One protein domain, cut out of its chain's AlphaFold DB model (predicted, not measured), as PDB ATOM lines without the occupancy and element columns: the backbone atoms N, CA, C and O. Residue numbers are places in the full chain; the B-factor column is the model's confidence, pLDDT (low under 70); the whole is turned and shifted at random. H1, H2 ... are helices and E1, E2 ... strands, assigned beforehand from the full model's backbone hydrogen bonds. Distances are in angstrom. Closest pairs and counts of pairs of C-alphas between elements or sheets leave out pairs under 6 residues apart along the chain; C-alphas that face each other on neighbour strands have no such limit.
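Overview. This is residues 59 to 206 of the 211 residues of the protein "DUF1311 domain-containing protein" of Rhodobacteraceae bacterium (UniProt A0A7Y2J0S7). Three long helices, H4, H5 and H6, make an up-and-down bundle, each running against the one before; H6 packs on H4, while H4 and H5 meet near their turn. H3 packs on the first part of H4 with H1 and H2 next to it, and the small strand hairpin E1 and E2 lies at the rim. The printed part has 148 residues, mostly helix: H1 H2 H3 E1 E2 H4 H5 H6, with one antiparallel sheet, E1 - E2. It is loose, radius of gyration of the C-alphas 18.8 A, and flat, spanning 63 by 44 by 23 A.

Along the chain. Find E1 at residues 92 to 94 and E2 at 97 to 99. H4, residues 106 to 139, runs 48.8 A from C-alpha 106 at (44.913, 14.982, 7.806). H5, residues 149 to 174, is 36.5 A long; H6, residues 186 to 205, runs 28.7 A to C-alpha 205 at (14.222, 17.829, -6.660). Look earlier for H1 at 59 to 67, H2 at 73 to 76 and H3 at 79 to 86.

Arrangement. In the hairpin E1 and E2, N 94 and O 97 are 3.2 A apart, within hydrogen-bond range. H4, the hub, touches H3 with residues 106 to 113 alone, closest C-alphas Thr 81 and Cys 109, 4.9 A. H4 touches H6 the same way at a shallow tilt of 26 degrees, closest C-alphas Ala 114 and Leu 190, 4.5 A. In the helical hairpin H4 and H5, the closest C-alphas are Glu 132 and Gln 150, 5.5 A; in H5 and H6, Cys 168 and Cys 188, 5.5 A. H1 touches H2, closest C-alphas Cys 64 and Cys 76, 5.7 A. Every O i to N i+4 pair is within hydrogen-bond range in H1, H3, H5 and H6, and 29 of 30 in H4; H2 is too short.

Size, cuts and confidence. The C-alphas of Lys 89 and Phe 142, the two farthest apart, are 63.0 A apart. The printed part has no cut; the link H5 to H6 is long, and residues 141 to 147 stand free. Confidence is under 70 at residues 87 to 104, 140 and 176 to 184.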
ATOM      1  N   SER A  59      32.155   4.958   1.169       92.81
ATOM      2  CA  SER A  59      30.828   4.365   1.388       92.81
ATOM      3  C   SER A  59      30.136   4.936   2.627       92.81
ATOM      4  O   SER A  59      28.923   5.090   2.631       92.81
ATOM      5  N   ILE A  60      30.904   5.380   3.630       93.44
ATOM      6  CA  ILE A  60      30.390   6.085   4.815       93.44
ATOM      7  C   ILE A  60      29.624   7.359   4.425       93.44
ATOM      8  O   ILE A  60      28.627   7.703   5.057       93.44
ATOM      9  N   ILE A  61      30.095   8.075   3.399       95.50
ATOM     10  CA  ILE A  61      29.435   9.291   2.907       95.50
ATOM     11  C   ILE A  61      28.145   8.904   2.196       95.50
ATOM     12  O   ILE A  61      27.114   9.513   2.456       95.50
ATOM     13  N   ASP A  62      28.203   7.884   1.342       96.50
ATOM     14  CA  ASP A  62      27.056   7.435   0.556       96.50
ATOM     15  C   ASP A  62      25.934   6.915   1.474       96.50
ATOM     16  O   ASP A  62      24.807   7.394   1.380       96.50
ATOM     17  N   THR A  63      26.251   6.061   2.456       96.12
ATOM     18  CA  THR A  63      25.293   5.605   3.481       96.12
ATOM     19  C   THR A  63      24.735   6.766   4.304       96.12
ATOM     20  O   THR A  63      23.531   6.834   4.534       96.12
ATOM     21  N   CYS A  64      25.575   7.726   4.710       96.88
ATOM     22  CA  CYS A  64      25.088   8.913   5.417       96.88
ATOM     23  C   CYS A  64      24.100   9.716   4.561       96.88
ATOM     24  O   CYS A  64      23.078  10.165   5.070       96.88
ATOM     25  N   LEU A  65      24.379   9.892   3.267       97.19
ATOM     26  CA  LEU A  65      23.501  10.624   2.353       97.19
ATOM     27  C   LEU A  65      22.177   9.897   2.094       97.19
ATOM     28  O   LEU A  65      21.170  10.568   1.883       97.19
ATOM     29  N   GLU A  66      22.169   8.565   2.113       97.38
ATOM     30  CA  GLU A  66      20.950   7.754   1.996       97.38
ATOM     31  C   GLU A  66      20.029   7.902   3.218       97.38
ATOM     32  O   GLU A  66      18.808   7.922   3.068       97.38
ATOM     33  N   GLU A  67      20.601   8.035   4.418       96.94
ATOM     34  CA  GLU A  67      19.855   8.185   5.675       96.94
ATOM     35  C   GLU A  67      19.533   9.650   6.022       96.94
ATOM     36  O   GLU A  67      18.615   9.930   6.800       96.94
ATOM     37  N   ALA A  68      20.289  10.601   5.473       96.31
ATOM     38  CA  ALA A  68      20.165  12.008   5.815       96.31
ATOM     39  C   ALA A  68      18.915  12.672   5.222       96.31
ATOM     40  O   ALA A  68      18.481  12.434   4.097       96.31
ATOM     41  N   THR A  69      18.385  13.625   5.984       96.50
ATOM     42  CA  THR A  69      17.362  14.568   5.526       96.50
ATOM     43  C   THR A  69      18.021  15.771   4.849       96.50
ATOM     44  O   THR A  69      19.243  15.955   4.899       96.50
ATOM     45  N   ARG A  70      17.218  16.653   4.241       94.12
ATOM     46  CA  ARG A  70      17.733  17.897   3.649       94.12
ATOM     47  C   ARG A  70      18.448  18.765   4.691       94.12
ATOM     48  O   ARG A  70      19.428  19.432   4.356       94.12
ATOM     49  N   GLU A  71      17.967  18.735   5.927       95.50
ATOM     50  CA  GLU A  71      18.461  19.504   7.062       95.50
ATOM     51  C   GLU A  71      19.732  18.889   7.667       95.50
ATOM     52  O   GLU A  71      20.615  19.632   8.090       95.50
ATOM     53  N   THR A  72      19.860  17.556   7.661       96.94
ATOM     54  CA  THR A  72      20.978  16.841   8.310       96.94
ATOM     55  C   THR A  72      22.105  16.430   7.363       96.94
ATOM     56  O   THR A  72      23.196  16.104   7.819       96.94
ATOM     57  N   ARG A  73      21.924  16.497   6.037       96.44
ATOM     58  CA  ARG A  73      22.948  16.074   5.051       96.44
ATOM     59  C   ARG A  73      24.304  16.778   5.174       96.44
ATOM     60  O   ARG A  73      25.316  16.234   4.742       96.44
ATOM     61  N   THR A  74      24.360  17.973   5.763       96.81
ATOM     62  CA  THR A  74      25.628  18.680   6.014       96.81
ATOM     63  C   THR A  74      26.502  17.968   7.049       96.81
ATOM     64  O   THR A  74      27.719  18.140   7.027       96.81
ATOM     65  N   GLU A  75      25.919  17.119   7.899       96.25
ATOM     66  CA  GLU A  75      26.639  16.294   8.873       96.25
ATOM     67  C   GLU A  75      27.474  15.194   8.206       96.25
ATOM     68  O   GLU A  75      28.466  14.753   8.789       96.25
ATOM     69  N   CYS A  76      27.144  14.815   6.962       96.88
ATOM     70  CA  CYS A  76      27.914  13.850   6.176       96.88
ATOM     71  C   CYS A  76      29.293  14.385   5.753       96.88
ATOM     72  O   CYS A  76      30.192  13.608   5.424       96.88
ATOM     73  N   VAL A  77      29.487  15.707   5.777       97.06
ATOM     74  CA  VAL A  77      30.734  16.354   5.359       97.06
ATOM     75  C   VAL A  77      31.816  16.177   6.426       97.06
ATOM     76  O   VAL A  77      31.665  16.546   7.593       97.06
ATOM     77  N   GLY A  78      32.957  15.636   6.019       94.50
ATOM     78  CA  GLY A  78      34.094  15.347   6.882       94.50
ATOM     79  C   GLY A  78      33.994  14.011   7.618       94.50
ATOM     80  O   GLY A  78      34.882  13.722   8.427       94.50
ATOM     81  N   LEU A  79      32.944  13.201   7.412       93.81
ATOM     82  CA  LEU A  79      32.801  11.909   8.097       93.81
ATOM     83  C   LEU A  79      33.912  10.936   7.701       93.81
ATOM     84  O   LEU A  79      34.577  10.384   8.582       93.81
ATOM     85  N   ALA A  80      34.170  10.783   6.401       91.75
ATOM     86  CA  ALA A  80      35.222   9.898   5.906       91.75
ATOM     87  C   ALA A  80      36.614  10.380   6.350       91.75
ATOM     88  O   ALA A  80      37.446   9.584   6.784       91.75
ATOM     89  N   THR A  81      36.841  11.697   6.365       91.06
ATOM     90  CA  THR A  81      38.055  12.316   6.910       91.06
ATOM     91  C   THR A  81      38.232  11.982   8.389       91.06
ATOM     92  O   THR A  81      39.320  11.585   8.811       91.06
ATOM     93  N   LYS A  82      37.181  12.132   9.207       90.50
ATOM     94  CA  LYS A  82      37.216  11.802  10.641       90.50
ATOM     95  C   LYS A  82      37.507  10.314  10.858       90.50
ATOM     96  O   LYS A  82      38.306   9.997  11.738       90.50
ATOM     97  N   ALA A  83      36.902   9.426  10.067       88.62
ATOM     98  CA  ALA A  83      37.149   7.985  10.125       88.62
ATOM     99  C   ALA A  83      38.603   7.643   9.753       88.62
ATOM    100  O   ALA A  83      39.293   6.986  10.528       88.62
ATOM    101  N   CYS A  84      39.107   8.187   8.643       87.62
ATOM    102  CA  CYS A  84      40.490   8.021   8.183       87.62
ATOM    103  C   CYS A  84      41.524   8.473   9.221       87.62
ATOM    104  O   CYS A  84      42.463   7.741   9.524       87.62
ATOM    105  N   LYS A  85      41.305   9.623   9.874       84.06
ATOM    106  CA  LYS A  85      42.182  10.102  10.960       84.06
ATOM    107  C   LYS A  85      42.202   9.171  12.174       84.06
ATOM    108  O   LYS A  85      43.212   9.106  12.870       84.06
ATOM    109  N   ARG A  86      41.082   8.503  12.470       82.88
ATOM    110  CA  ARG A  86      40.963   7.556  13.593       82.88
ATOM    111  C   ARG A  86      41.518   6.170  13.249       82.88
ATOM    112  O   ARG A  86      41.923   5.460  14.164       82.88
ATOM    113  N   GLY A  87      41.598   5.824  11.961       64.88
ATOM    114  CA  GLY A  87      41.993   4.515  11.420       64.88
ATOM    115  C   GLY A  87      43.410   4.016  11.743       64.88
ATOM    116  O   GLY A  87      43.806   2.964  11.262       64.88
ATOM    117  N   GLY A  88      44.173   4.698  12.601       51.56
ATOM    118  CA  GLY A  88      45.479   4.224  13.075       51.56
ATOM    119  C   GLY A  88      45.437   3.071  14.081       51.56
ATOM    120  O   GLY A  88      46.465   2.441  14.319       51.56
ATOM    121  N   LYS A  89      44.284   2.779  14.698       44.34
ATOM    122  CA  LYS A  89      44.123   1.662  15.642       44.34
ATOM    123  C   LYS A  89      42.682   1.159  15.580       44.34
ATOM    124  O   LYS A  89      41.775   1.918  15.898       44.34
ATOM    125  N   THR A  90      42.492  -0.111  15.218       43.59
ATOM    126  CA  THR A  90      41.215  -0.862  15.172       43.59
ATOM    127  C   THR A  90      40.159  -0.353  14.181       43.59
ATOM    128  O   THR A  90      39.619   0.737  14.334       43.59
ATOM    129  N   GLY A  91      39.834  -1.183  13.181       43.03
ATOM    130  CA  GLY A  91      38.732  -0.958  12.245       43.03
ATOM    131  C   GLY A  91      37.439  -0.630  12.989       43.03
ATOM    132  O   GLY A  91      36.947  -1.420  13.797       43.03
ATOM    133  N   GLY A  92      36.933   0.580  12.768       43.75
ATOM    134  CA  GLY A  92      35.677   1.028  13.353       43.75
ATOM    135  C   GLY A  92      34.518   0.271  12.716       43.75
ATOM    136  O   GLY A  92      34.509   0.064  11.502       43.75
ATOM    137  N   LYS A  93      33.548  -0.139  13.536       44.88
ATOM    138  CA  LYS A  93      32.293  -0.723  13.056       44.88
ATOM    139  C   LYS A  93      31.262   0.378  12.825       44.88
ATOM    140  O   LYS A  93      30.990   1.151  13.742       44.88
ATOM    141  N   ILE A  94      30.675   0.422  11.631       48.97
ATOM    142  CA  ILE A  94      29.392   1.094  11.379       48.97
ATOM    143  C   ILE A  94      28.366  -0.028  11.211       48.97
ATOM    144  O   ILE A  94      28.424  -0.795  10.251       48.97
ATOM    145  N   GLY A  95      27.490  -0.212  12.201       62.62
ATOM    146  CA  GLY A  95      26.635  -1.402  12.268       62.62
ATOM    147  C   GLY A  95      27.461  -2.696  12.350       62.62
ATOM    148  O   GLY A  95      28.297  -2.850  13.240       62.62
ATOM    149  N   SER A  96      27.235  -3.629  11.421       47.94
ATOM    150  CA  SER A  96      28.004  -4.878  11.287       47.94
ATOM    151  C   SER A  96      29.198  -4.784  10.327       47.94
ATOM    152  O   SER A  96      29.882  -5.786  10.129       47.94
ATOM    153  N   LEU A  97      29.451  -3.624   9.710       43.91
ATOM    154  CA  LEU A  97      30.511  -3.454   8.717       43.91
ATOM    155  C   LEU A  97      31.834  -3.086   9.406       43.91
ATOM    156  O   LEU A  97      31.928  -2.035  10.038       43.91
ATOM    157  N   GLU A  98      32.852  -3.944   9.295       52.06
ATOM    158  CA  GLU A  98      34.229  -3.615   9.688       52.06
ATOM    159  C   GLU A  98      34.913  -2.814   8.580       52.06
ATOM    160  O   GLU A  98      35.078  -3.306   7.464       52.06
ATOM    161  N   ILE A  99      35.332  -1.585   8.894       53.62
ATOM    162  CA  ILE A  99      35.979  -0.691   7.932       53.62
ATOM    163  C   ILE A  99      37.484  -0.621   8.230       53.62
ATOM    164  O   ILE A  99      37.905  -0.084   9.257       53.62
ATOM    165  N   ASN A 100      38.305  -1.149   7.317       50.22
ATOM    166  CA  ASN A 100      39.767  -1.047   7.367       50.22
ATOM    167  C   ASN A 100      40.224   0.194   6.585       50.22
ATOM    168  O   ASN A 100      40.284   0.158   5.359       50.22
ATOM    169  N   VAL A 101      40.555   1.285   7.282       54.47
ATOM    170  CA  VAL A 101      41.071   2.517   6.657       54.47
ATOM    171  C   VAL A 101      42.553   2.666   6.983       54.47
ATOM    172  O   VAL A 101      42.935   2.578   8.149       54.47
ATOM    173  N   ALA A 102      43.394   2.890   5.971       56.56
ATOM    174  CA  ALA A 102      44.804   3.196   6.189       56.56
ATOM    175  C   ALA A 102      44.949   4.534   6.937       56.56
ATOM    176  O   ALA A 102      44.220   5.489   6.666       56.56
ATOM    177  N   GLN A 103      45.899   4.623   7.870       61.78
ATOM    178  CA  GLN A 103      46.179   5.875   8.567       61.78
ATOM    179  C   GLN A 103      46.816   6.881   7.597       61.78
ATOM    180  O   GLN A 103      47.985   6.753   7.244       61.78
ATOM    181  N   GLY A 104      46.035   7.876   7.175       64.69
ATOM    182  CA  GLY A 104      46.493   8.996   6.355       64.69
ATOM    183  C   GLY A 104      46.850  10.232   7.175       64.69
ATOM    184  O   GLY A 104      46.366  10.421   8.296       64.69
ATOM    185  N   SER A 105      47.658  11.130   6.607       80.81
ATOM    186  CA  SER A 105      47.754  12.494   7.129       80.81
ATOM    187  C   SER A 105      46.398  13.203   7.013       80.81
ATOM    188  O   SER A 105      45.554  12.863   6.181       80.81
ATOM    189  N   HIS A 106      46.171  14.230   7.839       82.94
ATOM    190  CA  HIS A 106      44.913  14.982   7.806       82.94
ATOM    191  C   HIS A 106      44.589  15.528   6.407       82.94
ATOM    192  O   HIS A 106      43.436  15.440   5.981       82.94
ATOM    193  N   VAL A 107      45.613  16.039   5.714       83.19
ATOM    194  CA  VAL A 107      45.516  16.620   4.371       83.19
ATOM    195  C   VAL A 107      45.143  15.557   3.340       83.19
ATOM    196  O   VAL A 107      44.285  15.802   2.497       83.19
ATOM    197  N   GLU A 108      45.728  14.360   3.411       85.38
ATOM    198  CA  GLU A 108      45.404  13.281   2.474       85.38
ATOM    199  C   GLU A 108      43.982  12.752   2.685       85.38
ATOM    200  O   GLU A 108      43.245  12.589   1.711       85.38
ATOM    201  N   CYS A 109      43.560  12.560   3.942       88.62
ATOM    202  CA  CYS A 109      42.186  12.167   4.257       88.62
ATOM    203  C   CYS A 109      41.178  13.205   3.714       88.62
ATOM    204  O   CYS A 109      40.225  12.839   3.026       88.62
ATOM    205  N   GLN A 110      41.415  14.503   3.960       90.69
ATOM    206  CA  GLN A 110      40.560  15.587   3.455       90.69
ATOM    207  C   GLN A 110      40.561  15.668   1.927       90.69
ATOM    208  O   GLN A 110      39.506  15.841   1.321       90.69
ATOM    209  N   SER A 111      41.727  15.535   1.291       89.69
ATOM    210  CA  SER A 111      41.842  15.577  -0.167       89.69
ATOM    211  C   SER A 111      41.068  14.429  -0.814       89.69
ATOM    212  O   SER A 111      40.308  14.668  -1.752       89.69
ATOM    213  N   SER A 112      41.202  13.212  -0.274       90.94
ATOM    214  CA  SER A 112      40.500  12.026  -0.768       90.94
ATOM    215  C   SER A 112      38.984  12.141  -0.599       90.94
ATOM    216  O   SER A 112      38.241  11.775  -1.509       90.94
ATOM    217  N   GLU A 113      38.510  12.676   0.529       93.81
ATOM    218  CA  GLU A 113      37.084  12.948   0.709       93.81
ATOM    219  C   GLU A 113      36.594  14.034  -0.261       93.81
ATOM    220  O   GLU A 113      35.582  13.848  -0.933       93.81
ATOM    221  N   ALA A 114      37.328  15.141  -0.409       94.44
ATOM    222  CA  ALA A 114      36.975  16.202  -1.352       94.44
ATOM    223  C   ALA A 114      36.882  15.685  -2.800       94.44
ATOM    224  O   ALA A 114      35.991  16.097  -3.540       94.44
ATOM    225  N   SER A 115      37.750  14.749  -3.202       94.19
ATOM    226  CA  SER A 115      37.660  14.089  -4.510       94.19
ATOM    227  C   SER A 115      36.385  13.259  -4.677       94.19
ATOM    228  O   SER A 115      35.852  13.199  -5.784       94.19
ATOM    229  N   HIS A 116      35.869  12.639  -3.610       96.00
ATOM    230  CA  HIS A 116      34.570  11.958  -3.657       96.00
ATOM    231  C   HIS A 116      33.432  12.945  -3.892       96.00
ATOM    232  O   HIS A 116      32.641  12.763  -4.815       96.00
ATOM    233  N   TRP A 117      33.407  14.043  -3.135       97.56
ATOM    234  CA  TRP A 117      32.423  15.104  -3.337       97.56
ATOM    235  C   TRP A 117      32.501  15.716  -4.746       97.56
ATOM    236  O   TRP A 117      31.464  16.006  -5.340       97.56
ATOM    237  N   ASP A 118      33.699  15.866  -5.325       97.12
ATOM    238  CA  ASP A 118      33.868  16.381  -6.693       97.12
ATOM    239  C   ASP A 118      33.262  15.420  -7.740       97.12
ATOM    240  O   ASP A 118      32.658  15.877  -8.720       97.12
ATOM    241  N   ARG A 119      33.350  14.098  -7.520       97.12
ATOM    242  CA  ARG A 119      32.647  13.101  -8.351       97.12
ATOM    243  C   ARG A 119      31.132  13.249  -8.231       97.12
ATOM    244  O   ARG A 119      30.466  13.390  -9.253       97.12
ATOM    245  N   LEU A 120      30.607  13.335  -7.006       97.69
ATOM    246  CA  LEU A 120      29.174  13.526  -6.754       97.69
ATOM    247  C   LEU A 120      28.630  14.803  -7.422       97.69
ATOM    248  O   LEU A 120      27.557  14.777  -8.035       97.69
ATOM    249  N   VAL A 121      29.371  15.919  -7.357       98.31
ATOM    250  CA  VAL A 121      29.039  17.162  -8.078       98.31
ATOM    251  C   VAL A 121      28.994  16.924  -9.582       98.31
ATOM    252  O   VAL A 121      28.025  17.324 -10.229       98.31
ATOM    253  N   THR A 122      30.018  16.280 -10.141       97.88
ATOM    254  CA  THR A 122      30.125  16.033 -11.586       97.88
ATOM    255  C   THR A 122      28.973  15.165 -12.088       97.88
ATOM    256  O   THR A 122      28.306  15.532 -13.059       97.88
ATOM    257  N   ASP A 123      28.677  14.065 -11.399       98.06
ATOM    258  CA  ASP A 123      27.604  13.139 -11.768       98.06
ATOM    259  C   ASP A 123      26.225  13.808 -11.679       98.06
ATOM    260  O   ASP A 123      25.389  13.687 -12.590       98.06
ATOM    261  N   THR A 124      25.999  14.599 -10.624       97.81
ATOM    262  CA  THR A 124      24.749  15.355 -10.447       97.81
ATOM    263  C   THR A 124      24.609  16.450 -11.508       97.81
ATOM    264  O   THR A 124      23.540  16.602 -12.105       97.81
ATOM    265  N   TYR A 125      25.690  17.176 -11.812       98.00
ATOM    266  CA  TYR A 125      25.725  18.188 -12.868       98.00
ATOM    267  C   TYR A 125      25.393  17.585 -14.235       98.00
ATOM    268  O   TYR A 125      24.509  18.093 -14.925       98.00
ATOM    269  N   VAL A 126      26.039  16.479 -14.622       98.19
ATOM    270  CA  VAL A 126      25.780  15.804 -15.907       98.19
ATOM    271  C   VAL A 126      24.318  15.361 -16.005       98.19
ATOM    272  O   VAL A 126      23.678  15.533 -17.048       98.19
ATOM    273  N   THR A 127      23.763  14.832 -14.914       97.00
ATOM    274  CA  THR A 127      22.359  14.412 -14.842       97.00
ATOM    275  C   THR A 127      21.405  15.593 -15.034       97.00
ATOM    276  O   THR A 127      20.507  15.533 -15.885       97.00
ATOM    277  N   LEU A 128      21.624  16.693 -14.311       96.00
ATOM    278  CA  LEU A 128      20.843  17.925 -14.438       96.00
ATOM    279  C   LEU A 128      20.964  18.553 -15.825       96.00
ATOM    280  O   LEU A 128      19.951  18.892 -16.434       96.00
ATOM    281  N   PHE A 129      22.173  18.639 -16.372       96.31
ATOM    282  CA  PHE A 129      22.416  19.189 -17.702       96.31
ATOM    283  C   PHE A 129      21.648  18.406 -18.778       96.31
ATOM    284  O   PHE A 129      21.001  18.993 -19.653       96.31
ATOM    285  N   ARG A 130      21.638  17.066 -18.693       96.31
ATOM    286  CA  ARG A 130      20.833  16.204 -19.578       96.31
ATOM    287  C   ARG A 130      19.329  16.413 -19.380       96.31
ATOM    288  O   ARG A 130      18.577  16.375 -20.356       96.31
ATOM    289  N   LYS A 131      18.865  16.608 -18.140       93.69
ATOM    290  CA  LYS A 131      17.457  16.915 -17.826       93.69
ATOM    291  C   LYS A 131      17.033  18.246 -18.451       93.69
ATOM    292  O   LYS A 131      16.038  18.267 -19.176       93.69
ATOM    293  N   GLU A 132      17.818  19.305 -18.263       92.56
ATOM    294  CA  GLU A 132      17.550  20.621 -18.848       92.56
ATOM    295  C   GLU A 132      17.599  20.581 -20.373       92.56
ATOM    296  O   GLU A 132      16.665  21.039 -21.020       92.56
ATOM    297  N   THR A 133      18.588  19.911 -20.966       93.06
ATOM    298  CA  THR A 133      18.659  19.737 -22.427       93.06
ATOM    299  C   THR A 133      17.399  19.066 -22.990       93.06
ATOM    300  O   THR A 133      16.877  19.495 -24.020       93.06
ATOM    301  N   ARG A 134      16.871  18.029 -22.319       91.94
ATOM    302  CA  ARG A 134      15.629  17.352 -22.738       91.94
ATOM    303  C   ARG A 134      14.404  18.257 -22.610       91.94
ATOM    304  O   ARG A 134      13.639  18.357 -23.564       91.94
ATOM    305  N   ARG A 135      14.244  18.943 -21.473       88.88
ATOM    306  CA  ARG A 135      13.152  19.910 -21.247       88.88
ATOM    307  C   ARG A 135      13.184  21.030 -22.286       88.88
ATOM    308  O   ARG A 135      12.151  21.465 -22.788       88.88
ATOM    309  N   ASN A 136      14.388  21.458 -22.634       86.88
ATOM    310  CA  ASN A 136      14.620  22.553 -23.544       86.88
ATOM    311  C   ASN A 136      14.246  22.226 -24.997       86.88
ATOM    312  O   ASN A 136      13.617  23.050 -25.655       86.88
ATOM    313  N   LYS A 137      14.545  21.014 -25.485       85.31
ATOM    314  CA  LYS A 137      14.163  20.578 -26.846       85.31
ATOM    315  C   LYS A 137      12.665  20.743 -27.140       85.31
ATOM    316  O   LYS A 137      12.310  21.047 -28.270       85.31
ATOM    317  N   LEU A 138      11.810  20.568 -26.132       78.31
ATOM    318  CA  LEU A 138      10.357  20.716 -26.267       78.31
ATOM    319  C   LEU A 138       9.906  22.182 -26.217       78.31
ATOM    320  O   LEU A 138       8.945  22.563 -26.875       78.31
ATOM    321  N   ARG A 139      10.603  23.012 -25.436       78.94
ATOM    322  CA  ARG A 139      10.214  24.400 -25.158       78.94
ATOM    323  C   ARG A 139      10.693  25.392 -26.222       78.94
ATOM    324  O   ARG A 139      10.022  26.392 -26.445       78.94
ATOM    325  N   TRP A 140      11.801  25.110 -26.915       66.75
ATOM    326  CA  TRP A 140      12.354  26.006 -27.951       66.75
ATOM    327  C   TRP A 140      11.458  26.191 -29.167       66.75
ATOM    328  O   TRP A 140      11.609  27.175 -29.878       66.75
ATOM    329  N   MET A 141      10.491  25.299 -29.374       70.50
ATOM    330  CA  MET A 141       9.471  25.493 -30.402       70.50
ATOM    331  C   MET A 141       8.493  26.633 -30.062       70.50
ATOM    332  O   MET A 141       7.770  27.078 -30.944       70.50
ATOM    333  N   PHE A 142       8.463  27.112 -28.810       78.44
ATOM    334  CA  PHE A 142       7.410  27.998 -28.302       78.44
ATOM    335  C   PHE A 142       7.914  29.229 -27.530       78.44
ATOM    336  O   PHE A 142       7.099  29.953 -26.964       78.44
ATOM    337  N   THR A 143       9.229  29.476 -27.442       78.69
ATOM    338  CA  THR A 143       9.757  30.610 -26.657       78.69
ATOM    339  C   THR A 143      10.847  31.388 -27.383       78.69
ATOM    340  O   THR A 143      11.840  30.787 -27.779       78.69
ATOM    341  N   ASP A 144      10.744  32.719 -27.394       81.06
ATOM    342  CA  ASP A 144      11.754  33.664 -27.919       81.06
ATOM    343  C   ASP A 144      12.994  33.841 -27.011       81.06
ATOM    344  O   ASP A 144      13.723  34.834 -27.095       81.06
ATOM    345  N   SER A 145      13.262  32.901 -26.096       81.19
ATOM    346  CA  SER A 145      14.429  33.011 -25.213       81.19
ATOM    347  C   SER A 145      15.719  32.927 -26.026       81.19
ATOM    348  O   SER A 145      15.978  31.925 -26.686       81.19
ATOM    349  N   ARG A 146      16.575  33.949 -25.923       83.38
ATOM    350  CA  ARG A 146      17.864  33.991 -26.636       83.38
ATOM    351  C   ARG A 146      18.906  33.021 -26.078       83.38
ATOM    352  O   ARG A 146      19.851  32.685 -26.782       83.38
ATOM    353  N   ILE A 147      18.753  32.583 -24.827       87.44
ATOM    354  CA  ILE A 147      19.709  31.696 -24.151       87.44
ATOM    355  C   ILE A 147      18.981  30.449 -23.669       87.44
ATOM    356  O   ILE A 147      17.909  30.519 -23.060       87.44
ATOM    357  N   ALA A 148      19.563  29.290 -23.964       90.31
ATOM    358  CA  ALA A 148      19.016  28.013 -23.540       90.31
ATOM    359  C   ALA A 148      19.383  27.751 -22.072       90.31
ATOM    360  O   ALA A 148      20.551  27.931 -21.722       90.31
ATOM    361  N   PRO A 149      18.455  27.295 -21.210       90.75
ATOM    362  CA  PRO A 149      18.731  27.041 -19.797       90.75
ATOM    363  C   PRO A 149      19.945  26.140 -19.558       90.75
ATOM    364  O   PRO A 149      20.707  26.395 -18.635       90.75
ATOM    365  N   GLN A 150      20.186  25.134 -20.407       92.12
ATOM    366  CA  GLN A 150      21.372  24.281 -20.286       92.12
ATOM    367  C   GLN A 150      22.688  25.033 -20.546       92.12
ATOM    368  O   GLN A 150      23.693  24.702 -19.929       92.12
ATOM    369  N   ILE A 151      22.691  26.055 -21.416       94.19
ATOM    370  CA  ILE A 151      23.873  26.900 -21.657       94.19
ATOM    371  C   ILE A 151      24.146  27.742 -20.409       94.19
ATOM    372  O   ILE A 151      25.238  27.665 -19.855       94.19
ATOM    373  N   ALA A 152      23.125  28.439 -19.901       94.19
ATOM    374  CA  ALA A 152      23.242  29.222 -18.670       94.19
ATOM    375  C   ALA A 152      23.655  28.352 -17.466       94.19
ATOM    376  O   ALA A 152      24.449  28.770 -16.626       94.19
ATOM    377  N   PHE A 153      23.163  27.110 -17.385       95.38
ATOM    378  CA  PHE A 153      23.544  26.166 -16.335       95.38
ATOM    379  C   PHE A 153      25.011  25.718 -16.439       95.38
ATOM    380  O   PHE A 153      25.690  25.611 -15.418       95.38
ATOM    381  N   ALA A 154      25.530  25.498 -17.652       97.00
ATOM    382  CA  ALA A 154      26.949  25.205 -17.856       97.00
ATOM    383  C   ALA A 154      27.846  26.395 -17.476       97.00
ATOM    384  O   ALA A 154      28.864  26.210 -16.807       97.00
ATOM    385  N   GLU A 155      27.447  27.615 -17.842       96.94
ATOM    386  CA  GLU A 155      28.148  28.845 -17.458       96.94
ATOM    387  C   GLU A 155      28.158  29.035 -15.935       96.94
ATOM    388  O   GLU A 155      29.212  29.303 -15.355       96.94
ATOM    389  N   MET A 156      27.019  28.811 -15.270       97.19
ATOM    390  CA  MET A 156      26.906  28.834 -13.810       97.19
ATOM    391  C   MET A 156      27.870  27.834 -13.158       97.19
ATOM    392  O   MET A 156      28.577  28.183 -12.213       97.19
ATOM    393  N   HIS A 157      27.939  26.604 -13.675       97.56
ATOM    394  CA  HIS A 157      28.851  25.583 -13.164       97.56
ATOM    395  C   HIS A 157      30.324  25.985 -13.329       97.56
ATOM    396  O   HIS A 157      31.114  25.872 -12.390       97.56
ATOM    397  N   GLN A 158      30.696  26.519 -14.495       98.06
ATOM    398  CA  GLN A 158      32.053  27.005 -14.743       98.06
ATOM    399  C   GLN A 158      32.418  28.185 -13.827       98.06
ATOM    400  O   GLN A 158      33.537  28.249 -13.311       98.06
ATOM    401  N   ALA A 159      31.489  29.123 -13.621       97.94
ATOM    402  CA  ALA A 159      31.678  30.253 -12.719       97.94
ATOM    403  C   ALA A 159      31.869  29.783 -11.271       97.94
ATOM    404  O   ALA A 159      32.788  30.245 -10.595       97.94
ATOM    405  N   TRP A 160      31.080  28.802 -10.824       97.94
ATOM    406  CA  TRP A 160      31.227  28.201  -9.501       97.94
ATOM    407  C   TRP A 160      32.605  27.554  -9.296       97.94
ATOM    408  O   TRP A 160      33.243  27.795  -8.272       97.94
ATOM    409  N   GLN A 161      33.123  26.795 -10.270       97.06
ATOM    410  CA  GLN A 161      34.460  26.191 -10.156       97.06
ATOM    411  C   GLN A 161      35.559  27.251  -9.975       97.06
ATOM    412  O   GLN A 161      36.477  27.069  -9.168       97.06
ATOM    413  N   LYS A 162      35.458  28.370 -10.710       96.94
ATOM    414  CA  LYS A 162      36.377  29.512 -10.582       96.94
ATOM    415  C   LYS A 162      36.257  30.172  -9.209       96.94
ATOM    416  O   LYS A 162      37.286  30.426  -8.587       96.94
ATOM    417  N   LEU A 163      35.028  30.399  -8.735       96.88
ATOM    418  CA  LEU A 163      34.757  30.950  -7.406       96.88
ATOM    419  C   LEU A 163      35.362  30.066  -6.315       96.88
ATOM    420  O   LEU A 163      36.140  30.566  -5.517       96.88
ATOM    421  N   ARG A 164      35.093  28.753  -6.334       96.62
ATOM    422  CA  ARG A 164      35.657  27.789  -5.374       96.62
ATOM    423  C   ARG A 164      37.174  27.913  -5.279       96.62
ATOM    424  O   ARG A 164      37.713  28.071  -4.189       96.62
ATOM    425  N   LYS A 165      37.859  27.886  -6.425       94.75
ATOM    426  CA  LYS A 165      39.321  28.004  -6.475       94.75
ATOM    427  C   LYS A 165      39.805  29.341  -5.904       94.75
ATOM    428  O   LYS A 165      40.745  29.362  -5.117       94.75
ATOM    429  N   ALA A 166      39.175  30.448  -6.296       95.19
ATOM    430  CA  ALA A 166      39.542  31.778  -5.816       95.19
ATOM    431  C   ALA A 166      39.318  31.925  -4.302       95.19
ATOM    432  O   ALA A 166      40.201  32.419  -3.607       95.19
ATOM    433  N   THR A 167      38.184  31.443  -3.782       94.62
ATOM    434  CA  THR A 167      37.868  31.448  -2.350       94.62
ATOM    435  C   THR A 167      38.870  30.617  -1.558       94.62
ATOM    436  O   THR A 167      39.428  31.124  -0.591       94.62
ATOM    437  N   CYS A 168      39.178  29.391  -1.986       92.50
ATOM    438  CA  CYS A 168      40.126  28.550  -1.256       92.50
ATOM    439  C   CYS A 168      41.563  29.081  -1.312       92.50
ATOM    440  O   CYS A 168      42.279  28.998  -0.319       92.50
ATOM    441  N   HIS A 169      41.981  29.697  -2.422       89.31
ATOM    442  CA  HIS A 169      43.251  30.424  -2.467       89.31
ATOM    443  C   HIS A 169      43.265  31.646  -1.539       89.31
ATOM    444  O   HIS A 169      44.279  31.906  -0.898       89.31
ATOM    445  N   TYR A 170      42.162  32.394  -1.461       90.62
ATOM    446  CA  TYR A 170      42.052  33.535  -0.557       90.62
ATOM    447  C   TYR A 170      42.118  33.102   0.913       90.62
ATOM    448  O   TYR A 170      42.875  33.692   1.676       90.62
ATOM    449  N   GLU A 171      41.376  32.064   1.310       87.69
ATOM    450  CA  GLU A 171      41.422  31.533   2.678       87.69
ATOM    451  C   GLU A 171      42.828  31.048   3.044       87.69
ATOM    452  O   GLU A 171      43.318  31.353   4.127       87.69
ATOM    453  N   TRP A 172      43.510  30.386   2.108       85.31
ATOM    454  CA  TRP A 172      44.902  29.981   2.279       85.31
ATOM    455  C   TRP A 172      45.848  31.164   2.497       85.31
ATOM    456  O   TRP A 172      46.644  31.146   3.432       85.31
ATOM    457  N   ALA A 173      45.751  32.198   1.656       86.06
ATOM    458  CA  ALA A 173      46.580  33.397   1.764       86.06
ATOM    459  C   ALA A 173      46.278  34.192   3.044       86.06
ATOM    460  O   ALA A 173      47.173  34.746   3.669       86.06
ATOM    461  N   ARG A 174      45.018  34.223   3.488       84.94
ATOM    462  CA  ARG A 174      44.639  34.883   4.745       84.94
ATOM    463  C   ARG A 174      45.258  34.197   5.968       84.94
ATOM    464  O   ARG A 174      45.548  34.864   6.958       84.94
ATOM    465  N   ASP A 175      45.474  32.888   5.902       78.81
ATOM    466  CA  ASP A 175      45.992  32.083   7.009       78.81
ATOM    467  C   ASP A 175      47.540  32.096   7.110       78.81
ATOM    468  O   ASP A 175      48.112  31.266   7.820       78.81
ATOM    469  N   GLU A 176      48.216  33.075   6.482       61.00
ATOM    470  CA  GLU A 176      49.676  33.350   6.453       61.00
ATOM    471  C   GLU A 176      50.418  33.248   7.811       61.00
ATOM    472  O   GLU A 176      51.643  33.139   7.849       61.00
ATOM    473  N   ALA A 177      49.700  33.224   8.937       59.00
ATOM    474  CA  ALA A 177      50.243  32.990  10.275       59.00
ATOM    475  C   ALA A 177      50.494  31.504  10.630       59.00
ATOM    476  O   ALA A 177      51.023  31.223  11.709       59.00
ATOM    477  N   ARG A 178      50.122  30.531   9.782       58.31
ATOM    478  CA  ARG A 178      50.418  29.104  10.009       58.31
ATOM    479  C   ARG A 178      51.611  28.658   9.151       58.31
ATOM    480  O   ARG A 178      51.498  28.655   7.928       58.31
ATOM    481  N   PRO A 179      52.745  28.249   9.755       53.25
ATOM    482  CA  PRO A 179      53.921  27.813   9.009       53.25
ATOM    483  C   PRO A 179      53.600  26.652   8.053       53.25
ATOM    484  O   PRO A 179      53.296  25.550   8.497       53.25
ATOM    485  N   LEU A 180      53.664  26.937   6.748       48.78
ATOM    486  CA  LEU A 180      53.961  26.046   5.614       48.78
ATOM    487  C   LEU A 180      53.556  24.561   5.748       48.78
ATOM    488  O   LEU A 180      54.358  23.663   5.498       48.78
ATOM    489  N   ALA A 181      52.290  24.277   6.046       54.19
ATOM    490  CA  ALA A 181      51.716  22.987   5.675       54.19
ATOM    491  C   ALA A 181      51.382  23.049   4.173       54.19
ATOM    492  O   ALA A 181      50.409  23.677   3.763       54.19
ATOM    493  N   HIS A 182      52.255  22.480   3.343       49.84
ATOM    494  CA  HIS A 182      52.157  22.507   1.884       49.84
ATOM    495  C   HIS A 182      50.832  21.896   1.379       49.84
ATOM    496  O   HIS A 182      50.625  20.689   1.486       49.84
ATOM    497  N   GLY A 183      49.945  22.715   0.800       60.28
ATOM    498  CA  GLY A 183      48.731  22.263   0.109       60.28
ATOM    499  C   GLY A 183      47.641  23.335   0.023       60.28
ATOM    500  O   GLY A 183      47.539  24.191   0.897       60.28
ATOM    501  N   GLU A 184      46.812  23.283  -1.030       62.78
ATOM    502  CA  GLU A 184      45.514  23.981  -1.052       62.78
ATOM    503  C   GLU A 184      44.725  23.573   0.209       62.78
ATOM    504  O   GLU A 184      44.776  22.390   0.575       62.78
ATOM    505  N   PRO A 185      44.007  24.489   0.891       76.94
ATOM    506  CA  PRO A 185      43.244  24.163   2.088       76.94
ATOM    507  C   PRO A 185      42.128  23.191   1.713       76.94
ATOM    508  O   PRO A 185      41.038  23.562   1.276       76.94
ATOM    509  N   SER A 186      42.439  21.907   1.861       82.75
ATOM    510  CA  SER A 186      41.565  20.796   1.499       82.75
ATOM    511  C   SER A 186      40.230  20.836   2.251       82.75
ATOM    512  O   SER A 186      39.229  20.355   1.726       82.75
ATOM    513  N   GLU A 187      40.180  21.502   3.410       90.06
ATOM    514  CA  GLU A 187      38.947  21.816   4.134       90.06
ATOM    515  C   GLU A 187      38.021  22.778   3.375       90.06
ATOM    516  O   GLU A 187      36.844  22.465   3.207       90.06
ATOM    517  N   CYS A 188      38.536  23.905   2.864       94.25
ATOM    518  CA  CYS A 188      37.743  24.840   2.058       94.25
ATOM    519  C   CYS A 188      37.139  24.129   0.846       94.25
ATOM    520  O   CYS A 188      35.930  24.194   0.602       94.25
ATOM    521  N   ARG A 189      37.982  23.385   0.117       95.00
ATOM    522  CA  ARG A 189      37.562  22.648  -1.075       95.00
ATOM    523  C   ARG A 189      36.462  21.641  -0.742       95.00
ATOM    524  O   ARG A 189      35.444  21.618  -1.427       95.00
ATOM    525  N   LEU A 190      36.650  20.862   0.325       95.19
ATOM    526  CA  LEU A 190      35.671  19.903   0.832       95.19
ATOM    527  C   LEU A 190      34.319  20.574   1.126       95.19
ATOM    528  O   LEU A 190      33.290  20.152   0.598       95.19
ATOM    529  N   GLN A 191      34.327  21.644   1.923       96.25
ATOM    530  CA  GLN A 191      33.113  22.348   2.339       96.25
ATOM    531  C   GLN A 191      32.369  22.967   1.150       96.25
ATOM    532  O   GLN A 191      31.152  22.819   1.026       96.25
ATOM    533  N   MET A 192      33.084  23.647   0.251       97.56
ATOM    534  CA  MET A 192      32.469  24.289  -0.911       97.56
ATOM    535  C   MET A 192      31.908  23.278  -1.914       97.56
ATOM    536  O   MET A 192      30.809  23.492  -2.431       97.56
ATOM    537  N   THR A 193      32.624  22.182  -2.183       97.88
ATOM    538  CA  THR A 193      32.138  21.128  -3.083       97.88
ATOM    539  C   THR A 193      30.888  20.450  -2.519       97.88
ATOM    540  O   THR A 193      29.903  20.320  -3.245       97.88
ATOM    541  N   ALA A 194      30.873  20.083  -1.233       97.94
ATOM    542  CA  ALA A 194      29.704  19.450  -0.620       97.94
ATOM    543  C   ALA A 194      28.464  20.363  -0.643       97.94
ATOM    544  O   ALA A 194      27.379  19.939  -1.040       97.94
ATOM    545  N   ARG A 195      28.629  21.651  -0.308       97.88
ATOM    546  CA  ARG A 195      27.537  22.641  -0.388       97.88
ATOM    547  C   ARG A 195      26.955  22.751  -1.792       97.88
ATOM    548  O   ARG A 195      25.740  22.793  -1.949       97.88
ATOM    549  N   TYR A 196      27.810  22.777  -2.809       98.25
ATOM    550  CA  TYR A 196      27.345  22.866  -4.185       98.25
ATOM    551  C   TYR A 196      26.648  21.586  -4.651       98.25
ATOM    552  O   TYR A 196      25.622  21.663  -5.319       98.25
ATOM    553  N   TYR A 197      27.128  20.409  -4.238       98.38
ATOM    554  CA  TYR A 197      26.403  19.157  -4.459       98.38
ATOM    555  C   TYR A 197      24.974  19.225  -3.897       98.38
ATOM    556  O   TYR A 197      24.022  18.899  -4.604       98.38
ATOM    557  N   PHE A 198      24.802  19.721  -2.668       97.75
ATOM    558  CA  PHE A 198      23.484  19.897  -2.051       97.75
ATOM    559  C   PHE A 198      22.584  20.873  -2.815       97.75
ATOM    560  O   PHE A 198      21.394  20.606  -2.990       97.75
ATOM    561  N   GLU A 199      23.143  21.969  -3.328       97.12
ATOM    562  CA  GLU A 199      22.413  22.898  -4.192       97.12
ATOM    563  C   GLU A 199      21.932  22.210  -5.481       97.12
ATOM    564  O   GLU A 199      20.779  22.369  -5.892       97.12
ATOM    565  N   LEU A 200      22.790  21.406  -6.116       96.75
ATOM    566  CA  LEU A 200      22.421  20.642  -7.305       96.75
ATOM    567  C   LEU A 200      21.327  19.606  -6.994       96.75
ATOM    568  O   LEU A 200      20.374  19.480  -7.763       96.75
ATOM    569  N   GLN A 201      21.407  18.910  -5.860       97.19
ATOM    570  CA  GLN A 201      20.357  17.988  -5.411       97.19
ATOM    571  C   GLN A 201      19.012  18.708  -5.224       97.19
ATOM    572  O   GLN A 201      17.986  18.250  -5.735       97.19
ATOM    573  N   ASP A 202      19.010  19.891  -4.604       95.81
ATOM    574  CA  ASP A 202      17.792  20.689  -4.417       95.81
ATOM    575  C   ASP A 202      17.183  21.137  -5.754       95.81
ATOM    576  O   ASP A 202      15.968  21.050  -5.960       95.81
ATOM    577  N   ARG A 203      18.024  21.557  -6.709       95.06
ATOM    578  CA  ARG A 203      17.594  21.870  -8.084       95.06
ATOM    579  C   ARG A 203      17.008  20.644  -8.780       95.06
ATOM    580  O   ARG A 203      16.008  20.757  -9.490       95.06
ATOM    581  N   MET A 204      17.596  19.467  -8.570       94.75
ATOM    582  CA  MET A 204      17.116  18.216  -9.155       94.75
ATOM    583  C   MET A 204      15.733  17.830  -8.632       94.75
ATOM    584  O   MET A 204      14.880  17.448  -9.446       94.75
ATOM    585  N   ALA A 205      15.506  18.014  -7.329       94.44
ATOM    586  CA  ALA A 205      14.222  17.829  -6.660       94.44
ATOM    587  C   ALA A 205      13.178  18.908  -7.017       94.44
ATOM    588  O   ALA A 205      12.000  18.742  -6.724       94.44
ATOM    589  N   GLY A 206      13.586  20.008  -7.663       92.25
ATOM    590  CA  GLY A 206      12.709  21.155  -7.927       92.25
ATOM    591  C   GLY A 206      12.421  22.003  -6.683       92.25
ATOM    592  O   GLY A 206      11.563  22.876  -6.733       92.25
TER     593      GLY A 206